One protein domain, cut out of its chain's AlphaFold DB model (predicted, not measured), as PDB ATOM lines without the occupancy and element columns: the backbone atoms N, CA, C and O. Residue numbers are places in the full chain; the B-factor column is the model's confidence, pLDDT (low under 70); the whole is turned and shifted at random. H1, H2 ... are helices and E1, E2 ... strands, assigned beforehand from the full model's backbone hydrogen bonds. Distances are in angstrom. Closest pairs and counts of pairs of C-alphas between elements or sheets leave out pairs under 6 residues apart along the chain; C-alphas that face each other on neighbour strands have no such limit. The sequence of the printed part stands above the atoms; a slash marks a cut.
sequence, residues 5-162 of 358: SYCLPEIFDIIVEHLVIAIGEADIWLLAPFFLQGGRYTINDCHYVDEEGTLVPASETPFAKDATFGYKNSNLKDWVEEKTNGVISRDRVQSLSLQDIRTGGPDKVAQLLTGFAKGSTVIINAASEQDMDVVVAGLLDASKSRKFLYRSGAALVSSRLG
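Overview. This is residues 5 to 162 of the 358 residues of an uncharacterized protein of Zymoseptoria tritici ST99CH_3D7 (UniProt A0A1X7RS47). A strongly twisted sheet of four parallel strands makes the middle, with H3 over one face and H5 over the other; H6 packs beside H5, and H7 on H6. Off one end of these strands lies a small sheet, the meander E2 E3 E4, each strand the antiparallel neighbour of the one before, while H1 lies off to another side with its first residue near H3. The printed part has 158 residues with seven named helices and seven named strands, in the order H1 E1 E2 E3 E4 H2 H3 E5 H4 H5 E6 H6 E7 H7; the class is mixed, and the larger sheet's order is E5 E6 E1 E7. The whole is compact, with a radius of gyration of the C-alphas of 15.1 A and spans of 41 by 37 by 28 A.

Along the chain. Find the larger sheet in E5, residues 93 to 96, E6, 120 to 124, E1, 28 to 32, and E7, 148 to 152; E1 begins at C-alpha 28, (27.727, -22.160, -15.980), and runs 12.7 A. The smaller holds E2, 40 to 43, E3, 46 to 51, 15.6 A long, and E4, 54 to 57. The helices are H1, 9 to 23, 20.0 A; H2, 62 to 65; H3, 76 to 83; H4, 98 to 102; H5, 105 to 115, 15.7 A; H6, 129 to 142, 19.9 A; and H7, 154 to 160, ending at C-alpha 160, (38.887, -13.379, -6.792).

Arrangement. In the larger sheet look for N 94 and O 121 at 2.8 A between E5 and E6, N 31 and O 122 at 2.8 A between E6 and E1, and N 30 and O 149 at 2.8 A between E1 and E7. E5, H4 H5, E6 is a strand-helix-strand unit, two parallel neighbours joined through helices; E6, H6, E7 is a split one, with E1 between its strands; both crossovers are right-handed. H3, 9.2 A over the sheet, and H5, 9.7 A over it, are on opposite faces. The hub H6 touches H5 at Gly 138 and Pro 106, C-alphas 4.0 A apart, at a steep tilt of 46 degrees, the same way. It touches H7 at Asp 133 and Ser 159, 5.3 A between C-alphas, and, with residues 131 to 135 alone, H4 at Asp 131 and Ile 101, 6.4 A. H4 and H5 touch only at the corner. In the hairpins E2 and E3, and E3 and E4, N 48 and O 41 are 2.8 A apart, and N 49 and O 56 2.8 A. H2 touches no helix. H1 is close to but not clearly touching H3. H1, H3, H4, H5, H6 and H7 have every O i to N i+4 pair within hydrogen-bond range; H2 is too short for one.

Size, cuts and confidence. The C-alphas farthest apart, of Ile 21 and Glu 52, are 43.7 A apart. The printed part has no cut, and no link is long. The model's pLDDT is under 70 at residues 5 to 24 and 67 to 68.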
ATOM      1  N   SER A   5      39.771 -36.781  -4.959       38.56
ATOM      2  CA  SER A   5      39.215 -37.683  -3.934       38.56
ATOM      3  C   SER A   5      38.291 -37.029  -2.909       38.56
ATOM      4  O   SER A   5      37.801 -37.710  -2.034       38.56
ATOM      5  N   TYR A   6      38.066 -35.718  -2.912       42.56
ATOM      6  CA  TYR A   6      36.995 -35.143  -2.071       42.56
ATOM      7  C   TYR A   6      35.845 -34.627  -2.918       42.56
ATOM      8  O   TYR A   6      35.064 -33.768  -2.508       42.56
ATOM      9  N   CYS A   7      35.735 -35.182  -4.121       42.97
ATOM     10  CA  CYS A   7      34.716 -34.823  -5.065       42.97
ATOM     11  C   CYS A   7      33.644 -35.911  -5.166       42.97
ATOM     12  O   CYS A   7      33.647 -36.729  -6.082       42.97
ATOM     13  N   LEU A   8      32.732 -35.908  -4.195       36.53
ATOM     14  CA  LEU A   8      31.586 -36.816  -4.148       36.53
ATOM     15  C   LEU A   8      30.612 -36.583  -5.331       36.53
ATOM     16  O   LEU A   8      30.271 -35.421  -5.586       36.53
ATOM     17  N   PRO A   9      30.138 -37.656  -5.999       36.34
ATOM     18  CA  PRO A   9      28.946 -37.670  -6.859       36.34
ATOM     19  C   PRO A   9      27.652 -37.394  -6.089       36.34
ATOM     20  O   PRO A   9      26.818 -36.622  -6.531       36.34
ATOM     21  N   GLU A  10      27.514 -37.942  -4.880       30.36
ATOM     22  CA  GLU A  10      26.310 -37.764  -4.052       30.36
ATOM     23  C   GLU A  10      26.165 -36.313  -3.575       30.36
ATOM     24  O   GLU A  10      25.065 -35.790  -3.469       30.36
ATOM     25  N   ILE A  11      27.287 -35.613  -3.379       39.16
ATOM     26  CA  ILE A  11      27.293 -34.160  -3.194       39.16
ATOM     27  C   ILE A  11      26.987 -33.447  -4.512       39.16
ATOM     28  O   ILE A  11      26.393 -32.388  -4.459       39.16
ATOM     29  N   PHE A  12      27.355 -33.983  -5.678       40.25
ATOM     30  CA  PHE A  12      27.005 -33.382  -6.969       40.25
ATOM     31  C   PHE A  12      25.485 -33.309  -7.128       40.25
ATOM     32  O   PHE A  12      24.984 -32.224  -7.361       40.25
ATOM     33  N   ASP A  13      24.747 -34.385  -6.867       37.09
ATOM     34  CA  ASP A  13      23.284 -34.357  -6.983       37.09
ATOM     35  C   ASP A  13      22.618 -33.630  -5.801       37.09
ATOM     36  O   ASP A  13      21.755 -32.780  -6.008       37.09
ATOM     37  N   ILE A  14      23.075 -33.851  -4.560       36.59
ATOM     38  CA  ILE A  14      22.468 -33.226  -3.370       36.59
ATOM     39  C   ILE A  14      22.756 -31.720  -3.304       36.59
ATOM     40  O   ILE A  14      21.837 -30.956  -3.010       36.59
ATOM     41  N   ILE A  15      23.985 -31.254  -3.580       43.12
ATOM     42  CA  ILE A  15      24.276 -29.810  -3.645       43.12
ATOM     43  C   ILE A  15      23.563 -29.192  -4.830       43.12
ATOM     44  O   ILE A  15      23.072 -28.086  -4.685       43.12
ATOM     45  N   VAL A  16      23.462 -29.854  -5.977       44.53
ATOM     46  CA  VAL A  16      22.809 -29.245  -7.139       44.53
ATOM     47  C   VAL A  16      21.312 -29.132  -6.917       44.53
ATOM     48  O   VAL A  16      20.783 -28.038  -7.079       44.53
ATOM     49  N   GLU A  17      20.637 -30.183  -6.453       39.06
ATOM     50  CA  GLU A  17      19.211 -30.095  -6.132       39.06
ATOM     51  C   GLU A  17      18.946 -29.081  -5.009       39.06
ATOM     52  O   GLU A  17      18.071 -28.227  -5.152       39.06
ATOM     53  N   HIS A  18      19.732 -29.079  -3.924       36.94
ATOM     54  CA  HIS A  18      19.472 -28.193  -2.782       36.94
ATOM     55  C   HIS A  18      19.978 -26.746  -2.973       36.94
ATOM     56  O   HIS A  18      19.325 -25.819  -2.488       36.94
ATOM     57  N   LEU A  19      21.089 -26.494  -3.685       40.84
ATOM     58  CA  LEU A  19      21.541 -25.125  -4.003       40.84
ATOM     59  C   LEU A  19      20.706 -24.488  -5.110       40.84
ATOM     60  O   LEU A  19      20.492 -23.280  -5.048       40.84
ATOM     61  N   VAL A  20      20.222 -25.245  -6.101       43.78
ATOM     62  CA  VAL A  20      19.342 -24.683  -7.142       43.78
ATOM     63  C   VAL A  20      18.044 -24.163  -6.515       43.78
ATOM     64  O   VAL A  20      17.574 -23.090  -6.894       43.78
ATOM     65  N   ILE A  21      17.532 -24.845  -5.485       39.97
ATOM     66  CA  ILE A  21      16.366 -24.404  -4.705       39.97
ATOM     67  C   ILE A  21      16.669 -23.144  -3.866       39.97
ATOM     68  O   ILE A  21      15.793 -22.297  -3.706       39.97
ATOM     69  N   ALA A  22      17.896 -22.979  -3.352       40.75
ATOM     70  CA  ALA A  22      18.244 -21.892  -2.426       40.75
ATOM     71  C   ALA A  22      18.862 -20.631  -3.077       40.75
ATOM     72  O   ALA A  22      18.717 -19.537  -2.536       40.75
ATOM     73  N   ILE A  23      19.572 -20.762  -4.205       47.12
ATOM     74  CA  ILE A  23      20.420 -19.702  -4.804       47.12
ATOM     75  C   ILE A  23      20.014 -19.387  -6.264       47.12
ATOM     76  O   ILE A  23      20.476 -18.410  -6.860       47.12
ATOM     77  N   GLY A  24      19.089 -20.170  -6.829       52.41
ATOM     78  CA  GLY A  24      18.662 -20.104  -8.228       52.41
ATOM     79  C   GLY A  24      19.571 -20.895  -9.174       52.41
ATOM     80  O   GLY A  24      20.662 -21.328  -8.809       52.41
ATOM     81  N   GLU A  25      19.123 -21.090 -10.418       70.25
ATOM     82  CA  GLU A  25      19.903 -21.800 -11.440       70.25
ATOM     83  C   GLU A  25      21.168 -21.016 -11.822       70.25
ATOM     84  O   GLU A  25      21.095 -19.866 -12.270       70.25
ATOM     85  N   ALA A  26      22.337 -21.646 -11.681       83.00
ATOM     86  CA  ALA A  26      23.572 -21.151 -12.278       83.00
ATOM     87  C   ALA A  26      23.569 -21.405 -13.794       83.00
ATOM     88  O   ALA A  26      23.131 -22.461 -14.252       83.00
ATOM     89  N   ASP A  27      24.095 -20.461 -14.575       91.62
ATOM     90  CA  ASP A  27      24.206 -20.617 -16.025       91.62
ATOM     91  C   ASP A  27      25.375 -21.521 -16.412       91.62
ATOM     92  O   ASP A  27      25.280 -22.259 -17.387       91.62
ATOM     93  N   ILE A  28      26.485 -21.444 -15.677       92.94
ATOM     94  CA  ILE A  28      27.727 -22.160 -15.980       92.94
ATOM     95  C   ILE A  28      28.362 -22.663 -14.687       92.94
ATOM     96  O   ILE A  28      28.394 -21.952 -13.679       92.94
ATOM     97  N   TRP A  29      28.890 -23.884 -14.712       91.62
ATOM     98  CA  TRP A  29      29.616 -24.467 -13.587       91.62
ATOM     99  C   TRP A  29      31.105 -24.512 -13.884       91.62
ATOM    100  O   TRP A  29      31.531 -25.087 -14.881       91.62
ATOM    101  N   LEU A  30      31.907 -23.917 -13.013       94.75
ATOM    102  CA  LEU A  30      33.352 -23.845 -13.174       94.75
ATOM    103  C   LEU A  30      34.037 -24.898 -12.309       94.75
ATOM    104  O   LEU A  30      33.813 -24.946 -11.099       94.75
ATOM    105  N   LEU A  31      34.914 -25.690 -12.924       94.62
ATOM    106  CA  LEU A  31      35.804 -26.623 -12.244       94.62
ATOM    107  C   LEU A  31      37.243 -26.096 -12.304       94.62
ATOM    108  O   LEU A  31      37.903 -26.177 -13.338       94.62
ATOM    109  N   ALA A  32      37.731 -25.564 -11.183       95.69
ATOM    110  CA  ALA A  32      39.048 -24.933 -11.061       95.69
ATOM    111  C   ALA A  32      39.864 -25.540  -9.907       95.69
ATOM    112  O   ALA A  32      40.026 -24.899  -8.867       95.69
ATOM    113  N   PRO A  33      40.363 -26.783 -10.026       93.75
ATOM    114  CA  PRO A  33      41.009 -27.484  -8.914       93.75
ATOM    115  C   PRO A  33      42.454 -27.027  -8.639       93.75
ATOM    116  O   PRO A  33      43.093 -27.563  -7.735       93.75
ATOM    117  N   PHE A  34      42.976 -26.062  -9.403       95.19
ATOM    118  CA  PHE A  34      44.331 -25.541  -9.243       95.19
ATOM    119  C   PHE A  34      44.598 -25.051  -7.811       95.19
ATOM    120  O   PHE A  34      43.795 -24.332  -7.208       95.19
ATOM    121  N   PHE A  35      45.742 -25.462  -7.267       92.31
ATOM    122  CA  PHE A  35      46.220 -25.049  -5.954       92.31
ATOM    123  C   PHE A  35      47.737 -25.235  -5.875       92.31
ATOM    124  O   PHE A  35      48.229 -26.327  -5.577       92.31
ATOM    125  N   LEU A  36      48.470 -24.151  -6.130       91.62
ATOM    126  CA  LEU A  36      49.924 -24.169  -6.272       91.62
ATOM    127  C   LEU A  36      50.636 -24.702  -5.023       91.62
ATOM    128  O   LEU A  36      51.458 -25.605  -5.119       91.62
ATOM    129  N   GLN A  37      50.272 -24.209  -3.838       87.50
ATOM    130  CA  GLN A  37      50.900 -24.588  -2.564       87.50
ATOM    131  C   GLN A  37      50.612 -26.051  -2.189       87.50
ATOM    132  O   GLN A  37      51.353 -26.670  -1.427       87.50
ATOM    133  N   GLY A  38      49.539 -26.624  -2.737       86.06
ATOM    134  CA  GLY A  38      49.253 -28.051  -2.642       86.06
ATOM    135  C   GLY A  38      49.885 -28.887  -3.748       86.06
ATOM    136  O   GLY A  38      49.628 -30.086  -3.769       86.06
ATOM    137  N   GLY A  39      50.647 -28.291  -4.670       90.44
ATOM    138  CA  GLY A  39      51.219 -28.975  -5.827       90.44
ATOM    139  C   GLY A  39      50.136 -29.511  -6.759       90.44
ATOM    140  O   GLY A  39      50.121 -30.703  -7.060       90.44
ATOM    141  N   ARG A  40      49.140 -28.689  -7.107       93.06
ATOM    142  CA  ARG A  40      47.992 -29.092  -7.931       93.06
ATOM    143  C   ARG A  40      47.890 -28.223  -9.165       93.06
ATOM    144  O   ARG A  40      47.672 -27.019  -9.050       93.06
ATOM    145  N   TYR A  41      47.993 -28.862 -10.323       97.19
ATOM    146  CA  TYR A  41      48.072 -28.216 -11.629       97.19
ATOM    147  C   TYR A  41      46.976 -28.752 -12.542       97.19
ATOM    148  O   TYR A  41      46.608 -29.920 -12.440       97.19
ATOM    149  N   THR A  42      46.468 -27.924 -13.449       98.06
ATOM    150  CA  THR A  42      45.559 -28.375 -14.509       98.06
ATOM    151  C   THR A  42      46.100 -27.895 -15.845       98.06
ATOM    152  O   THR A  42      46.137 -26.692 -16.100       98.06
ATOM    153  N   ILE A  43      46.556 -28.829 -16.674       98.44
ATOM    154  CA  ILE A  43      47.232 -28.557 -17.944       98.44
ATOM    155  C   ILE A  43      46.608 -29.455 -19.009       98.44
ATOM    156  O   ILE A  43      46.540 -30.670 -18.830       98.44
ATOM    157  N   ASN A  44      46.175 -28.866 -20.125       98.12
ATOM    158  CA  ASN A  44      45.509 -29.575 -21.225       98.12
ATOM    159  C   ASN A  44      44.330 -30.440 -20.741       98.12
ATOM    160  O   ASN A  44      44.180 -31.598 -21.124       98.12
ATOM    161  N   ASP A  45      43.527 -29.866 -19.846       98.19
ATOM    162  CA  ASP A  45      42.391 -30.469 -19.153       98.19
ATOM    163  C   ASP A  45      42.751 -31.643 -18.230       98.19
ATOM    164  O   ASP A  45      41.870 -32.197 -17.582       98.19
ATOM    165  N   CYS A  46      44.025 -32.012 -18.111       98.06
ATOM    166  CA  CYS A  46      44.501 -33.047 -17.205       98.06
ATOM    167  C   CYS A  46      44.919 -32.437 -15.862       98.06
ATOM    168  O   CYS A  46      45.619 -31.423 -15.820       98.06
ATOM    169  N   HIS A  47      44.479 -33.044 -14.759       97.25
ATOM    170  CA  HIS A  47      44.859 -32.633 -13.415       97.25
ATOM    171  C   HIS A  47      46.065 -33.425 -12.916       97.25
ATOM    172  O   HIS A  47      46.077 -34.657 -12.959       97.25
ATOM    173  N   TYR A  48      47.053 -32.705 -12.395       95.94
ATOM    174  CA  TYR A  48      48.321 -33.251 -11.936       95.94
ATOM    175  C   TYR A  48      48.564 -32.949 -10.465       95.94
ATOM    176  O   TYR A  48      48.177 -31.902  -9.932       95.94
ATOM    177  N   VAL A  49      49.274 -33.876  -9.839       91.94
ATOM    178  CA  VAL A  49      49.827 -33.780  -8.498       91.94
ATOM    179  C   VAL A  49      51.339 -33.709  -8.639       91.94
ATOM    180  O   VAL A  49      51.947 -34.589  -9.233       91.94
ATOM    181  N   ASP A  50      51.935 -32.652  -8.105       91.00
ATOM    182  CA  ASP A  50      53.382 -32.564  -7.963       91.00
ATOM    183  C   ASP A  50      53.844 -33.479  -6.823       91.00
ATOM    184  O   ASP A  50      53.461 -33.302  -5.657       91.00
ATOM    185  N   GLU A  51      54.642 -34.474  -7.194       86.06
ATOM    186  CA  GLU A  51      55.373 -35.353  -6.299       86.06
ATOM    187  C   GLU A  51      56.871 -35.129  -6.534       86.06
ATOM    188  O   GLU A  51      57.457 -35.629  -7.492       86.06
ATOM    189  N   GLU A  52      57.481 -34.326  -5.659       84.06
ATOM    190  CA  GLU A  52      58.928 -34.062  -5.640       84.06
ATOM    191  C   GLU A  52      59.474 -33.476  -6.959       84.06
ATOM    192  O   GLU A  52      60.561 -33.818  -7.418       84.06
ATOM    193  N   GLY A  53      58.717 -32.561  -7.570       87.88
ATOM    194  CA  GLY A  53      59.066 -31.889  -8.821       87.88
ATOM    195  C   GLY A  53      58.586 -32.625 -10.072       87.88
ATOM    196  O   GLY A  53      58.771 -32.121 -11.180       87.88
ATOM    197  N   THR A  54      57.953 -33.792  -9.921       93.31
ATOM    198  CA  THR A  54      57.365 -34.550 -11.031       93.31
ATOM    199  C   THR A  54      55.850 -34.389 -11.037       93.31
ATOM    200  O   THR A  54      55.178 -34.684 -10.051       93.31
ATOM    201  N   LEU A  55      55.289 -33.946 -12.165       95.56
ATOM    202  CA  LEU A  55      53.840 -33.860 -12.345       95.56
ATOM    203  C   LEU A  55      53.262 -35.239 -12.675       95.56
ATOM    204  O   LEU A  55      53.324 -35.696 -13.815       95.56
ATOM    205  N   VAL A  56      52.668 -35.878 -11.672       95.19
ATOM    206  CA  VAL A  56      52.001 -37.176 -11.794       95.19
ATOM    207  C   VAL A  56      50.518 -36.953 -12.110       95.19
ATOM    208  O   VAL A  56      49.861 -36.181 -11.401       95.19
ATOM    209  N   PRO A  57      49.950 -37.586 -13.156       96.94
ATOM    210  CA  PRO A  57      48.511 -37.547 -13.398       96.94
ATOM    211  C   PRO A  57      47.739 -37.989 -12.151       96.94
ATOM    212  O   PRO A  57      48.064 -39.000 -11.530       96.94
ATOM    213  N   ALA A  58      46.702 -37.246 -11.765       92.44
ATOM    214  CA  ALA A  58      45.979 -37.484 -10.518       92.44
ATOM    215  C   ALA A  58      45.486 -38.943 -10.358       92.44
ATOM    216  O   ALA A  58      45.552 -39.492  -9.259       92.44
ATOM    217  N   SER A  59      45.055 -39.592 -11.443       92.25
ATOM    218  CA  SER A  59      44.597 -40.991 -11.498       92.25
ATOM    219  C   SER A  59      45.685 -42.028 -11.209       92.25
ATOM    220  O   SER A  59      45.373 -43.172 -10.890       92.25
ATOM    221  N   GLU A  60      46.955 -41.654 -11.331       93.25
ATOM    222  CA  GLU A  60      48.099 -42.533 -11.057       93.25
ATOM    223  C   GLU A  60      48.584 -42.412  -9.608       93.25
ATOM    224  O   GLU A  60      49.332 -43.257  -9.117       93.25
ATOM    225  N   THR A  61      48.104 -41.400  -8.887       87.19
ATOM    226  CA  THR A  61      48.451 -41.194  -7.483       87.19
ATOM    227  C   THR A  61      47.723 -42.181  -6.562       87.19
ATOM    228  O   THR A  61      46.644 -42.687  -6.893       87.19
ATOM    229  N   PRO A  62      48.217 -42.403  -5.329       81.31
ATOM    230  CA  PRO A  62      47.488 -43.178  -4.324       81.31
ATOM    231  C   PRO A  62      46.081 -42.635  -4.022       81.31
ATOM    232  O   PRO A  62      45.198 -43.401  -3.648       81.31
ATOM    233  N   PHE A  63      45.848 -41.331  -4.226       79.56
ATOM    234  CA  PHE A  63      44.551 -40.682  -4.005       79.56
ATOM    235  C   PHE A  63      43.442 -41.240  -4.913       79.56
ATOM    236  O   PHE A  63      42.273 -41.232  -4.530       79.56
ATOM    237  N   ALA A  64      43.800 -41.722  -6.103       85.06
ATOM    238  CA  ALA A  64      42.870 -42.310  -7.064       85.06
ATOM    239  C   ALA A  64      42.350 -43.691  -6.633       85.06
ATOM    240  O   ALA A  64      41.283 -44.114  -7.072       85.06
ATOM    241  N   LYS A  65      43.082 -44.375  -5.746       81.12
ATOM    242  CA  LYS A  65      42.766 -45.720  -5.237       81.12
ATOM    243  C   LYS A  65      41.993 -45.697  -3.915       81.12
ATOM    244  O   LYS A  65      41.843 -46.741  -3.286       81.12
ATOM    245  N   ASP A  66      41.548 -44.523  -3.471       76.38
ATOM    246  CA  ASP A  66      40.740 -44.393  -2.260       76.38
ATOM    247  C   ASP A  66      39.454 -45.234  -2.371       76.38
ATOM    248  O   ASP A  66      38.776 -45.218  -3.399       76.38
ATOM    249  N   ALA A  67      39.126 -45.988  -1.321       67.75
ATOM    250  CA  ALA A  67      38.017 -46.941  -1.347       67.75
ATOM    251  C   ALA A  67      36.636 -46.270  -1.436       67.75
ATOM    252  O   ALA A  67      35.686 -46.887  -1.909       67.75
ATOM    253  N   THR A  68      36.516 -45.027  -0.969       64.00
ATOM    254  CA  THR A  68      35.250 -44.285  -0.935       64.00
ATOM    255  C   THR A  68      35.190 -43.245  -2.047       64.00
ATOM    256  O   THR A  68      34.138 -43.029  -2.641       64.00
ATOM    257  N   PHE A  69      36.318 -42.613  -2.359       73.00
ATOM    258  CA  PHE A  69      36.367 -41.463  -3.252       73.00
ATOM    259  C   PHE A  69      37.341 -41.613  -4.423       73.00
ATOM    260  O   PHE A  69      37.697 -40.620  -5.066       73.00
ATOM    261  N   GLY A  70      37.792 -42.835  -4.703       76.56
ATOM    262  CA  GLY A  70      38.681 -43.130  -5.817       76.56
ATOM    263  C   GLY A  70      38.121 -42.668  -7.162       76.56
ATOM    264  O   GLY A  70      36.926 -42.411  -7.316       76.56
ATOM    265  N   TYR A  71      38.998 -42.511  -8.145       85.56
ATOM    266  CA  TYR A  71      38.643 -42.076  -9.494       85.56
ATOM    267  C   TYR A  71      39.609 -42.666 -10.513       85.56
ATOM    268  O   TYR A  71      40.739 -43.003 -10.173       85.56
ATOM    269  N   LYS A  72      39.168 -42.801 -11.764       93.06
ATOM    270  CA  LYS A  72      39.970 -43.428 -12.826       93.06
ATOM    271  C   LYS A  72      40.635 -42.413 -13.744       93.06
ATOM    272  O   LYS A  72      41.681 -42.710 -14.309       93.06
ATOM    273  N   ASN A  73      40.042 -41.232 -13.892       94.19
ATOM    274  CA  ASN A  73      40.457 -40.269 -14.905       94.19
ATOM    275  C   ASN A  73      41.200 -39.061 -14.320       94.19
ATOM    276  O   ASN A  73      40.759 -38.461 -13.341       94.19
ATOM    277  N   SER A  74      42.307 -38.681 -14.966       95.38
ATOM    278  CA  SER A  74      43.001 -37.406 -14.715       95.38
ATOM    279  C   SER A  74      42.525 -36.281 -15.626       95.38
ATOM    280  O   SER A  74      42.575 -35.117 -15.232       95.38
ATOM    281  N   ASN A  75      42.068 -36.605 -16.841       98.00
ATOM    282  CA  ASN A  75      41.418 -35.626 -17.701       98.00
ATOM    283  C   ASN A  75      40.079 -35.236 -17.070       98.00
ATOM    284  O   ASN A  75      39.223 -36.082 -16.829       98.00
ATOM    285  N   LEU A  76      39.906 -33.950 -16.788       94.94
ATOM    286  CA  LEU A  76      38.779 -33.439 -16.029       94.94
ATOM    287  C   LEU A  76      37.453 -33.537 -16.788       94.94
ATOM    288  O   LEU A  76      36.409 -33.558 -16.144       94.94
ATOM    289  N   LYS A  77      37.468 -33.651 -18.122       95.94
ATOM    290  CA  LYS A  77      36.251 -33.909 -18.905       95.94
ATOM    291  C   LYS A  77      35.766 -35.342 -18.701       95.94
ATOM    292  O   LYS A  77      34.605 -35.541 -18.361       95.94
ATOM    293  N   ASP A  78      36.675 -36.311 -18.808       96.19
ATOM    294  CA  ASP A  78      36.381 -37.726 -18.518       96.19
ATOM    295  C   ASP A  78      36.017 -37.934 -17.052       96.19
ATOM    296  O   ASP A  78      35.136 -38.714 -16.715       96.19
ATOM    297  N   TRP A  79      36.687 -37.208 -16.161       92.94
ATOM    298  CA  TRP A  79      36.401 -37.250 -14.738       92.94
ATOM    299  C   TRP A  79      34.997 -36.713 -14.419       92.94
ATOM    300  O   TRP A  79      34.309 -37.287 -13.579       92.94
ATOM    301  N   VAL A  80      34.538 -35.648 -15.089       87.56
ATOM    302  CA  VAL A  80      33.152 -35.167 -14.952       87.56
ATOM    303  C   VAL A  80      32.169 -36.233 -15.437       87.56
ATOM    304  O   VAL A  80      31.209 -36.531 -14.729       87.56
ATOM    305  N   GLU A  81      32.412 -36.852 -16.589       90.00
ATOM    306  CA  GLU A  81      31.562 -37.934 -17.101       90.00
ATOM    307  C   GLU A  81      31.524 -39.136 -16.141       90.00
ATOM    308  O   GLU A  81      30.446 -39.613 -15.787       90.00
ATOM    309  N   GLU A  82      32.682 -39.555 -15.622       86.44
ATOM    310  CA  GLU A  82      32.817 -40.605 -14.607       86.44
ATOM    311  C   GLU A  82      32.000 -40.280 -13.351       86.44
ATOM    312  O   GLU A  82      31.207 -41.100 -12.893       86.44
ATOM    313  N   LYS A  83      32.175 -39.081 -12.783       81.12
ATOM    314  CA  LYS A  83      31.520 -38.696 -11.524       81.12
ATOM    315  C   LYS A  83      30.044 -38.386 -11.664       81.12
ATOM    316  O   LYS A  83      29.351 -38.364 -10.655       81.12
ATOM    317  N   THR A  84      29.572 -38.163 -12.881       80.31
ATOM    318  CA  THR A  84      28.151 -37.967 -13.170       80.31
ATOM    319  C   THR A  84      27.490 -39.228 -13.713       80.31
ATOM    320  O   THR A  84      26.342 -39.167 -14.139       80.31
ATOM    321  N   ASN A  85      28.192 -40.371 -13.725       82.50
ATOM    322  CA  ASN A  85      27.713 -41.622 -14.318       82.50
ATOM    323  C   ASN A  85      27.170 -41.428 -15.751       82.50
ATOM    324  O   ASN A  85      26.169 -42.031 -16.134       82.50
ATOM    325  N   GLY A  86      27.809 -40.553 -16.535       82.88
ATOM    326  CA  GLY A  86      27.428 -40.253 -17.917       82.88
ATOM    327  C   GLY A  86      26.318 -39.211 -18.100       82.88
ATOM    328  O   GLY A  86      26.007 -38.876 -19.242       82.88
ATOM    329  N   VAL A  87      25.730 -38.658 -17.028       82.25
ATOM    330  CA  VAL A  87      24.700 -37.600 -17.139       82.25
ATOM    331  C   VAL A  87      25.251 -36.362 -17.856       82.25
ATOM    332  O   VAL A  87      24.564 -35.754 -18.682       82.25
ATOM    333  N   ILE A  88      26.508 -36.001 -17.580       83.56
ATOM    334  CA  ILE A  88      27.241 -34.985 -18.334       83.56
ATOM    335  C   ILE A  88      28.289 -35.698 -19.181       83.56
ATOM    336  O   ILE A  88      29.329 -36.102 -18.668       83.56
ATOM    337  N   SER A  89      28.024 -35.833 -20.481       88.38
ATOM    338  CA  SER A  89      28.988 -36.444 -21.394       88.38
ATOM    339  C   SER A  89      30.232 -35.578 -21.577       88.38
ATOM    340  O   SER A  89      30.157 -34.343 -21.527       88.38
ATOM    341  N   ARG A  90      31.369 -36.220 -21.859       93.44
ATOM    342  CA  ARG A  90      32.663 -35.554 -22.095       93.44
ATOM    343  C   ARG A  90      32.558 -34.381 -23.079       93.44
ATOM    344  O   ARG A  90      33.101 -33.307 -22.820       93.44
ATOM    345  N   ASP A  91      31.833 -34.566 -24.182       91.00
ATOM    346  CA  ASP A  91      31.695 -33.575 -25.261       91.00
ATOM    347  C   ASP A  91      30.909 -32.323 -24.849       91.00
ATOM    348  O   ASP A  91      31.026 -31.266 -25.471       91.00
ATOM    349  N   ARG A  92      30.112 -32.417 -23.778       86.19
ATOM    350  CA  ARG A  92      29.389 -31.275 -23.206       86.19
ATOM    351  C   ARG A  92      30.237 -30.475 -22.219       86.19
ATOM    352  O   ARG A  92      29.812 -29.394 -21.809       86.19
ATOM    353  N   VAL A  93      31.420 -30.968 -21.851       93.00
ATOM    354  CA  VAL A  93      32.343 -30.280 -20.947       93.00
ATOM    355  C   VAL A  93      33.274 -29.371 -21.748       93.00
ATOM    356  O   VAL A  93      34.109 -29.810 -22.542       93.00
ATOM    357  N   GLN A  94      33.147 -28.072 -21.509       98.00
ATOM    358  CA  GLN A  94      33.976 -27.039 -22.119       98.00
ATOM    359  C   GLN A  94      35.268 -26.836 -21.321       98.00
ATOM    360  O   GLN A  94      35.402 -27.306 -20.188       98.00
ATOM    361  N   SER A  95      36.233 -26.123 -21.892       98.12
ATOM    362  CA  SER A  95      37.453 -25.747 -21.178       98.12
ATOM    363  C   SER A  95      37.954 -24.361 -21.562       98.12
ATOM    364  O   SER A  95      37.791 -23.914 -22.693       98.12
ATOM    365  N   LEU A  96      38.564 -23.684 -20.589       98.69
ATOM    366  CA  LEU A  96      39.442 -22.542 -20.808       98.69
ATOM    367  C   LEU A  96      40.872 -23.074 -20.833       98.69
ATOM    368  O   LEU A  96      41.385 -23.529 -19.804       98.69
ATOM    369  N   SER A  97      41.493 -23.080 -22.012       98.62
ATOM    370  CA  SER A  97      42.860 -23.575 -22.175       98.62
ATOM    371  C   SER A  97      43.885 -22.569 -21.639       98.62
ATOM    372  O   SER A  97      43.608 -21.375 -21.525       98.62
ATOM    373  N   LEU A  98      45.116 -23.021 -21.375       98.69
ATOM    374  CA  LEU A  98      46.211 -22.101 -21.029       98.69
ATOM    375  C   LEU A  98      46.490 -21.084 -22.144       98.69
ATOM    376  O   LEU A  98      46.946 -19.983 -21.851       98.69
ATOM    377  N   GLN A  99      46.214 -21.425 -23.405       98.31
ATOM    378  CA  GLN A  99      46.371 -20.505 -24.531       98.31
ATOM    379  C   GLN A  99      45.301 -19.406 -24.512       98.31
ATOM    380  O   GLN A  99      45.639 -18.232 -24.670       98.31
ATOM    381  N   ASP A 100      44.035 -19.767 -24.273       98.44
ATOM    382  CA  ASP A 100      42.948 -18.791 -24.120       98.44
ATOM    383  C   ASP A 100      43.257 -17.806 -22.992       98.44
ATOM    384  O   ASP A 100      43.061 -16.604 -23.143       98.44
ATOM    385  N   ILE A 101      43.794 -18.325 -21.886       98.69
ATOM    386  CA  ILE A 101      44.127 -17.554 -20.691       98.69
ATOM    387  C   ILE A 101      45.346 -16.661 -20.947       98.69
ATOM    388  O   ILE A 101      45.249 -15.443 -20.854       98.69
ATOM    389  N   ARG A 102      46.502 -17.231 -21.303       98.31
ATOM    390  CA  ARG A 102      47.770 -16.482 -21.354       98.31
ATOM    391  C   ARG A 102      47.900 -15.574 -22.569       98.31
ATOM    392  O   ARG A 102      48.497 -14.509 -22.460       98.31
ATOM    393  N   THR A 103      47.374 -15.997 -23.716       98.00
ATOM    394  CA  THR A 103      47.487 -15.241 -24.971       98.00
ATOM    395  C   THR A 103      46.235 -14.419 -25.235       98.00
ATOM    396  O   THR A 103      46.334 -13.285 -25.692       98.00
ATOM    397  N   GLY A 104      45.057 -14.984 -24.965       98.12
ATOM    398  CA  GLY A 104      43.788 -14.285 -25.152       98.12
ATOM    399  C   GLY A 104      43.466 -13.287 -24.038       98.12
ATOM    400  O   GLY A 104      42.769 -12.303 -24.286       98.12
ATOM    401  N   GLY A 105      43.980 -13.515 -22.828       98.56
ATOM    402  CA  GLY A 105      43.789 -12.622 -21.693       98.56
ATOM    403  C   GLY A 105      42.348 -12.591 -21.158       98.56
ATOM    404  O   GLY A 105      41.503 -13.410 -21.539       98.56
ATOM    405  N   PRO A 106      42.047 -11.629 -20.264       98.50
ATOM    406  CA  PRO A 106      40.735 -11.507 -19.625       98.50
ATOM    407  C   PRO A 106      39.576 -11.373 -20.619       98.50
ATOM    408  O   PRO A 106      38.531 -11.992 -20.422       98.50
ATOM    409  N   ASP A 107      39.775 -10.633 -21.714       98.56
ATOM    410  CA  ASP A 107      38.742 -10.392 -22.728       98.56
ATOM    411  C   ASP A 107      38.332 -11.688 -23.433       98.56
ATOM    412  O   ASP A 107      37.143 -11.963 -23.620       98.56
ATOM    413  N   LYS A 108      39.311 -12.539 -23.778       98.69
ATOM    414  CA  LYS A 108      39.029 -13.846 -24.379       98.69
ATOM    415  C   LYS A 108      38.296 -14.760 -23.406       98.69
ATOM    416  O   LYS A 108      37.343 -15.432 -23.804       98.69
ATOM    417  N   VAL A 109      38.707 -14.770 -22.137       98.69
ATOM    418  CA  VAL A 109      38.028 -15.534 -21.083       98.69
ATOM    419  C   VAL A 109      36.572 -15.079 -20.939       98.69
ATOM    420  O   VAL A 109      35.672 -15.920 -20.946       98.69
ATOM    421  N   ALA A 110      36.321 -13.770 -20.870       98.62
ATOM    422  CA  ALA A 110      34.973 -13.216 -20.766       98.62
ATOM    423  C   ALA A 110      34.111 -13.577 -21.988       98.62
ATOM    424  O   ALA A 110      32.970 -14.022 -21.841       98.62
ATOM    425  N   GLN A 111      34.674 -13.466 -23.195       98.50
ATOM    426  CA  GLN A 111      34.006 -13.854 -24.439       98.50
ATOM    427  C   GLN A 111      33.587 -15.332 -24.424       98.50
ATOM    428  O   GLN A 111      32.453 -15.661 -24.766       98.50
ATOM    429  N   LEU A 112      34.488 -16.235 -24.025       98.50
ATOM    430  CA  LEU A 112      34.202 -17.670 -23.979       98.50
ATOM    431  C   LEU A 112      33.125 -17.991 -22.938       98.50
ATOM    432  O   LEU A 112      32.128 -18.634 -23.260       98.50
ATOM    433  N   LEU A 113      33.277 -17.482 -21.712       98.12
ATOM    434  CA  LEU A 113      32.314 -17.707 -20.633       98.12
ATOM    435  C   LEU A 113      30.928 -17.137 -20.955       98.12
ATOM    436  O   LEU A 113      29.922 -17.737 -20.597       98.12
ATOM    437  N   THR A 114      30.839 -16.004 -21.649       97.44
ATOM    438  CA  THR A 114      29.538 -15.461 -22.075       97.44
ATOM    439  C   THR A 114      28.939 -16.225 -23.256       97.44
ATOM    440  O   THR A 114      27.712 -16.308 -23.346       97.44
ATOM    441  N   GLY A 115      29.769 -16.810 -24.125       96.88
ATOM    442  CA  GLY A 115      29.355 -17.562 -25.313       96.88
ATOM    443  C   GLY A 115      28.964 -19.024 -25.066       96.88
ATOM    444  O   GLY A 115      28.214 -19.585 -25.864       96.88
ATOM    445  N   PHE A 116      29.426 -19.650 -23.981       96.12
ATOM    446  CA  PHE A 116      29.054 -21.032 -23.669       96.12
ATOM    447  C   PHE A 116      27.550 -21.192 -23.393       96.12
ATOM    448  O   PHE A 116      26.860 -20.289 -22.905       96.12
ATOM    449  N   ALA A 117      27.028 -22.377 -23.720       92.81
ATOM    450  CA  ALA A 117      25.625 -22.708 -23.512       92.81
ATOM    451  C   ALA A 117      25.286 -22.769 -22.013       92.81
ATOM    452  O   ALA A 117      26.110 -23.182 -21.193       92.81
ATOM    453  N   LYS A 118      24.049 -22.410 -21.656       90.44
ATOM    454  CA  LYS A 118      23.557 -22.559 -20.280       90.44
ATOM    455  C   LYS A 118      23.590 -24.043 -19.869       90.44
ATOM    456  O   LYS A 118      23.261 -24.912 -20.674       90.44
ATOM    457  N   GLY A 119      23.992 -24.325 -18.634       84.44
ATOM    458  CA  GLY A 119      24.200 -25.672 -18.101       84.44
ATOM    459  C   GLY A 119      25.547 -26.299 -18.476       84.44
ATOM    460  O   GLY A 119      25.739 -27.489 -18.243       84.44
ATOM    461  N   SER A 120      26.473 -25.539 -19.074       89.31
ATOM    462  CA  SER A 120      27.814 -26.050 -19.381       89.31
ATOM    463  C   SER A 120      28.663 -26.177 -18.117       89.31
ATOM    464  O   SER A 120      28.717 -25.256 -17.297       89.31
ATOM    465  N   THR A 121      29.409 -27.275 -18.026       92.00
ATOM    466  CA  THR A 121      30.548 -27.404 -17.111       92.00
ATOM    467  C   THR A 121      31.810 -26.967 -17.844       92.00
ATOM    468  O   THR A 121      32.055 -27.412 -18.964       92.00
ATOM    469  N   VAL A 122      32.612 -26.098 -17.230       97.38
ATOM    470  CA  VAL A 122      33.823 -25.520 -17.818       97.38
ATOM    471  C   VAL A 122      35.021 -25.836 -16.932       97.38
ATOM    472  O   VAL A 122      35.060 -25.460 -15.760       97.38
ATOM    473  N   ILE A 123      36.022 -26.497 -17.505       98.00
ATOM    474  CA  ILE A 123      37.311 -26.739 -16.856       98.00
ATOM    475  C   ILE A 123      38.187 -25.492 -16.962       98.00
ATOM    476  O   ILE A 123      38.338 -24.928 -18.043       98.00
ATOM    477  N   ILE A 124      38.803 -25.089 -15.854       98.31
ATOM    478  CA  ILE A 124      39.818 -24.035 -15.834       98.31
ATOM    479  C   ILE A 124      41.198 -24.683 -15.752       98.31
ATOM    480  O   ILE A 124      41.533 -25.337 -14.758       98.31
ATOM    481  N   ASN A 125      42.001 -24.484 -16.797       98.69
ATOM    482  CA  ASN A 125      43.416 -24.831 -16.780       98.69
ATOM    483  C   ASN A 125      44.215 -23.740 -16.071       98.69
ATOM    484  O   ASN A 125      43.995 -22.556 -16.302       98.69
ATOM    485  N   ALA A 126      45.164 -24.137 -15.234       98.25
ATOM    486  CA  ALA A 126      46.091 -23.228 -14.583       98.25
ATOM    487  C   ALA A 126      47.341 -23.996 -14.152       98.25
ATOM    488  O   ALA A 126      47.262 -25.123 -13.650       98.25
ATOM    489  N   ALA A 127      48.495 -23.363 -14.350       97.44
ATOM    490  CA  ALA A 127      49.785 -23.867 -13.896       97.44
ATOM    491  C   ALA A 127      50.564 -22.838 -13.060       97.44
ATOM    492  O   ALA A 127      51.693 -23.091 -12.650       97.44
ATOM    493  N   SER A 128      49.964 -21.677 -12.818       96.31
ATOM    494  CA  SER A 128      50.497 -20.573 -12.029       96.31
ATOM    495  C   SER A 128      49.342 -19.765 -11.436       96.31
ATOM    496  O   SER A 128      48.207 -19.863 -11.903       96.31
ATOM    497  N   GLU A 129      49.611 -18.960 -10.410       94.31
ATOM    498  CA  GLU A 129      48.581 -18.094  -9.814       94.31
ATOM    499  C   GLU A 129      48.127 -17.000 -10.787       94.31
ATOM    500  O   GLU A 129      46.946 -16.673 -10.840       94.31
ATOM    501  N   GLN A 130      49.026 -16.536 -11.658       96.12
ATOM    502  CA  GLN A 130      48.729 -15.538 -12.683       96.12
ATOM    503  C   GLN A 130      47.698 -16.041 -13.702       96.12
ATOM    504  O   GLN A 130      46.891 -15.256 -14.198       96.12
ATOM    505  N   ASP A 131      47.675 -17.350 -13.988       98.38
ATOM    506  CA  ASP A 131      46.624 -17.944 -14.824       98.38
ATOM    507  C   ASP A 131      45.245 -17.748 -14.174       98.38
ATOM    508  O   ASP A 131      44.276 -17.394 -14.846       98.38
ATOM    509  N   MET A 132      45.160 -17.922 -12.850       97.56
ATOM    510  CA  MET A 132      43.922 -17.711 -12.100       97.56
ATOM    511  C   MET A 132      43.532 -16.237 -12.027       97.56
ATOM    512  O   MET A 132      42.344 -15.936 -12.128       97.56
ATOM    513  N   ASP A 133      44.497 -15.326 -11.905       97.31
ATOM    514  CA  ASP A 133      44.239 -13.883 -11.897       97.31
ATOM    515  C   ASP A 133      43.610 -13.420 -13.219       97.31
ATOM    516  O   ASP A 133      42.604 -12.704 -13.221       97.31
ATOM    517  N   VAL A 134      44.134 -13.898 -14.354       98.44
ATOM    518  CA  VAL A 134      43.567 -13.621 -15.681       98.44
ATOM    519  C   VAL A 134      42.162 -14.208 -15.821       98.44
ATOM    520  O   VAL A 134      41.246 -13.523 -16.289       98.44
ATOM    521  N   VAL A 135      41.966 -15.455 -15.379       98.44
ATOM    522  CA  VAL A 135      40.646 -16.099 -15.395       98.44
ATOM    523  C   VAL A 135      39.645 -15.310 -14.559       98.44
ATOM    524  O   VAL A 135      38.526 -15.076 -15.011       98.44
ATOM    525  N   VAL A 136      40.033 -14.868 -13.362       98.06
ATOM    526  CA  VAL A 136      39.187 -14.072 -12.469       98.06
ATOM    527  C   VAL A 136      38.818 -12.735 -13.101       98.06
ATOM    528  O   VAL A 136      37.653 -12.348 -13.026       98.06
ATOM    529  N   ALA A 137      39.760 -12.045 -13.744       98.06
ATOM    530  CA  ALA A 137      39.478 -10.779 -14.412       98.06
ATOM    531  C   ALA A 137      38.399 -10.939 -15.502       98.06
ATOM    532  O   ALA A 137      37.413 -10.201 -15.501       98.06
ATOM    533  N   GLY A 138      38.520 -11.955 -16.365       98.38
ATOM    534  CA  GLY A 138      37.504 -12.247 -17.384       98.38
ATOM    535  C   GLY A 138      36.182 -12.754 -16.793       98.38
ATOM    536  O   GLY A 138      35.097 -12.388 -17.243       98.38
ATOM    537  N   LEU A 139      36.252 -13.555 -15.730       97.69
ATOM    538  CA  LEU A 139      35.091 -14.050 -14.993       97.69
ATOM    539  C   LEU A 139      34.275 -12.915 -14.363       97.69
ATOM    540  O   LEU A 139      33.047 -12.981 -14.365       97.69
ATOM    541  N   LEU A 140      34.925 -11.895 -13.794       97.44
ATOM    542  CA  LEU A 140      34.243 -10.736 -13.210       97.44
ATOM    543  C   LEU A 140      33.468  -9.948 -14.269       97.44
ATOM    544  O   LEU A 140      32.352  -9.509 -13.992       97.44
ATOM    545  N   ASP A 141      34.011  -9.820 -15.481       97.69
ATOM    546  CA  ASP A 141      33.296  -9.198 -16.594       97.69
ATOM    547  C   ASP A 141      32.113 -10.060 -17.064       97.69
ATOM    548  O   ASP A 141      30.977  -9.585 -17.109       97.69
ATOM    549  N   ALA A 142      32.331 -11.363 -17.277       97.44
ATOM    550  CA  ALA A 142      31.269 -12.298 -17.650       97.44
ATOM    551  C   ALA A 142      30.151 -12.394 -16.591       97.44
ATOM    552  O   ALA A 142      28.987 -12.621 -16.924       97.44
ATOM    553  N   SER A 143      30.475 -12.172 -15.312       95.88
ATOM    554  CA  SER A 143      29.507 -12.176 -14.202       95.88
ATOM    555  C   SER A 143      28.485 -11.037 -14.280       95.88
ATOM    556  O   SER A 143      27.486 -11.068 -13.566       95.88
ATOM    557  N   LYS A 144      28.695 -10.037 -15.150       96.06
ATOM    558  CA  LYS A 144      27.708  -8.980 -15.414       96.06
ATOM    559  C   LYS A 144      26.473  -9.505 -16.155       96.06
ATOM    560  O   LYS A 144      25.417  -8.886 -16.066       96.06
ATOM    561  N   SER A 145      26.595 -10.615 -16.887       95.19
ATOM    562  CA  SER A 145      25.522 -11.182 -17.720       95.19
ATOM    563  C   SER A 145      25.248 -12.670 -17.482       95.19
ATOM    564  O   SER A 145      24.252 -13.187 -17.987       95.19
ATOM    565  N   ARG A 146      26.098 -13.361 -16.712       95.00
ATOM    566  CA  ARG A 146      25.982 -14.793 -16.402       95.00
ATOM    567  C   ARG A 146      26.101 -15.060 -14.905       95.00
ATOM    568  O   ARG A 146      26.843 -14.382 -14.196       95.00
ATOM    569  N   LYS A 147      25.421 -16.105 -14.432       93.88
ATOM    570  CA  LYS A 147      25.568 -16.649 -13.075       93.88
ATOM    571  C   LYS A 147      26.462 -17.884 -13.084       93.88
ATOM    572  O   LYS A 147      26.247 -18.802 -13.873       93.88
ATOM    573  N   PHE A 148      27.421 -17.939 -12.167       92.81
ATOM    574  CA  PHE A 148      28.390 -19.032 -12.085       92.81
ATOM    575  C   PHE A 148      28.276 -19.794 -10.769       92.81
ATOM    576  O   PHE A 148      28.146 -19.185  -9.707       92.81
ATOM    577  N   LEU A 149      28.396 -21.119 -10.847       91.00
ATOM    578  CA  LEU A 149      28.640 -21.986  -9.697       91.00
ATOM    579  C   LEU A 149      30.099 -22.442  -9.721       91.00
ATOM    580  O   LEU A 149      30.615 -22.826 -10.769       91.00
ATOM    581  N   TYR A 150      30.767 -22.409  -8.572       89.06
ATOM    582  CA  TYR A 150      32.198 -22.685  -8.479       89.06
ATOM    583  C   TYR A 150      32.459 -23.979  -7.721       89.06
ATOM    584  O   TYR A 150      32.076 -24.123  -6.562       89.06
ATOM    585  N   ARG A 151      33.221 -24.877  -8.343       88.00
ATOM    586  CA  ARG A 151      33.923 -25.968  -7.675       88.00
ATOM    587  C   ARG A 151      35.414 -25.731  -7.852       88.00
ATOM    588  O   ARG A 151      35.944 -25.868  -8.950       88.00
ATOM    589  N   SER A 152      36.094 -25.329  -6.785       89.44
ATOM    590  CA  SER A 152      37.466 -24.833  -6.902       89.44
ATOM    591  C   SER A 152      38.389 -25.292  -5.781       89.44
ATOM    592  O   SER A 152      37.944 -25.643  -4.688       89.44
ATOM    593  N   GLY A 153      39.687 -25.296  -6.089       87.06
ATOM    594  CA  GLY A 153      40.758 -25.246  -5.105       87.06
ATOM    595  C   GLY A 153      40.918 -23.832  -4.535       87.06
ATOM    596  O   GLY A 153      40.192 -22.905  -4.893       87.06
ATOM    597  N   ALA A 154      41.891 -23.649  -3.641       86.31
ATOM    598  CA  ALA A 154      42.031 -22.399  -2.889       86.31
ATOM    599  C   ALA A 154      42.386 -21.176  -3.760       86.31
ATOM    600  O   ALA A 154      41.995 -20.061  -3.420       86.31
ATOM    601  N   ALA A 155      43.078 -21.380  -4.887       91.62
ATOM    602  CA  ALA A 155      43.624 -20.292  -5.700       91.62
ATOM    603  C   ALA A 155      42.545 -19.394  -6.330       91.62
ATOM    604  O   ALA A 155      42.716 -18.181  -6.402       91.62
ATOM    605  N   LEU A 156      41.396 -19.957  -6.735       93.12
ATOM    606  CA  LEU A 156      40.301 -19.157  -7.303       93.12
ATOM    607  C   LEU A 156      39.762 -18.141  -6.290       93.12
ATOM    608  O   LEU A 156      39.434 -17.014  -6.656       93.12
ATOM    609  N   VAL A 157      39.679 -18.529  -5.015       91.50
ATOM    610  CA  VAL A 157      39.162 -17.666  -3.948       91.50
ATOM    611  C   VAL A 157      40.127 -16.515  -3.672       91.50
ATOM    612  O   VAL A 157      39.688 -15.367  -3.621       91.50
ATOM    613  N   SER A 158      41.429 -16.792  -3.539       91.31
ATOM    614  CA  SER A 158      42.434 -15.750  -3.292       91.31
ATOM    615  C   SER A 158      42.539 -14.765  -4.454       91.31
ATOM    616  O   SER A 158      42.476 -13.561  -4.212       91.31
ATOM    617  N   SER A 159      42.591 -15.252  -5.701       94.31
ATOM    618  CA  SER A 159      42.620 -14.389  -6.889       94.31
ATOM    619  C   SER A 159      41.352 -13.538  -6.995       94.31
ATOM    620  O   SER A 159      41.431 -12.334  -7.226       94.31
ATOM    621  N   ARG A 160      40.165 -14.116  -6.743       94.56
ATOM    622  CA  ARG A 160      38.887 -13.379  -6.792       94.56
ATOM    623  C   ARG A 160      38.792 -12.263  -5.760       94.56
ATOM    624  O   ARG A 160      38.180 -11.237  -6.040       94.56
ATOM    625  N   LEU A 161      39.365 -12.468  -4.579       93.00
ATOM    626  CA  LEU A 161      39.366 -11.479  -3.505       93.00
ATOM    627  C   LEU A 161      40.543 -10.494  -3.597       93.00
ATOM    628  O   LEU A 161      40.630  -9.594  -2.765       93.00
ATOM    629  N   GLY A 162      41.448 -10.656  -4.570       92.00
ATOM    630  CA  GLY A 162      42.663  -9.846  -4.671       92.00
ATOM    631  C   GLY A 162      43.588 -10.010  -3.460       92.00
ATOM    632  O   GLY A 162      44.270  -9.063  -3.068       92.00
TER     633      GLY A 162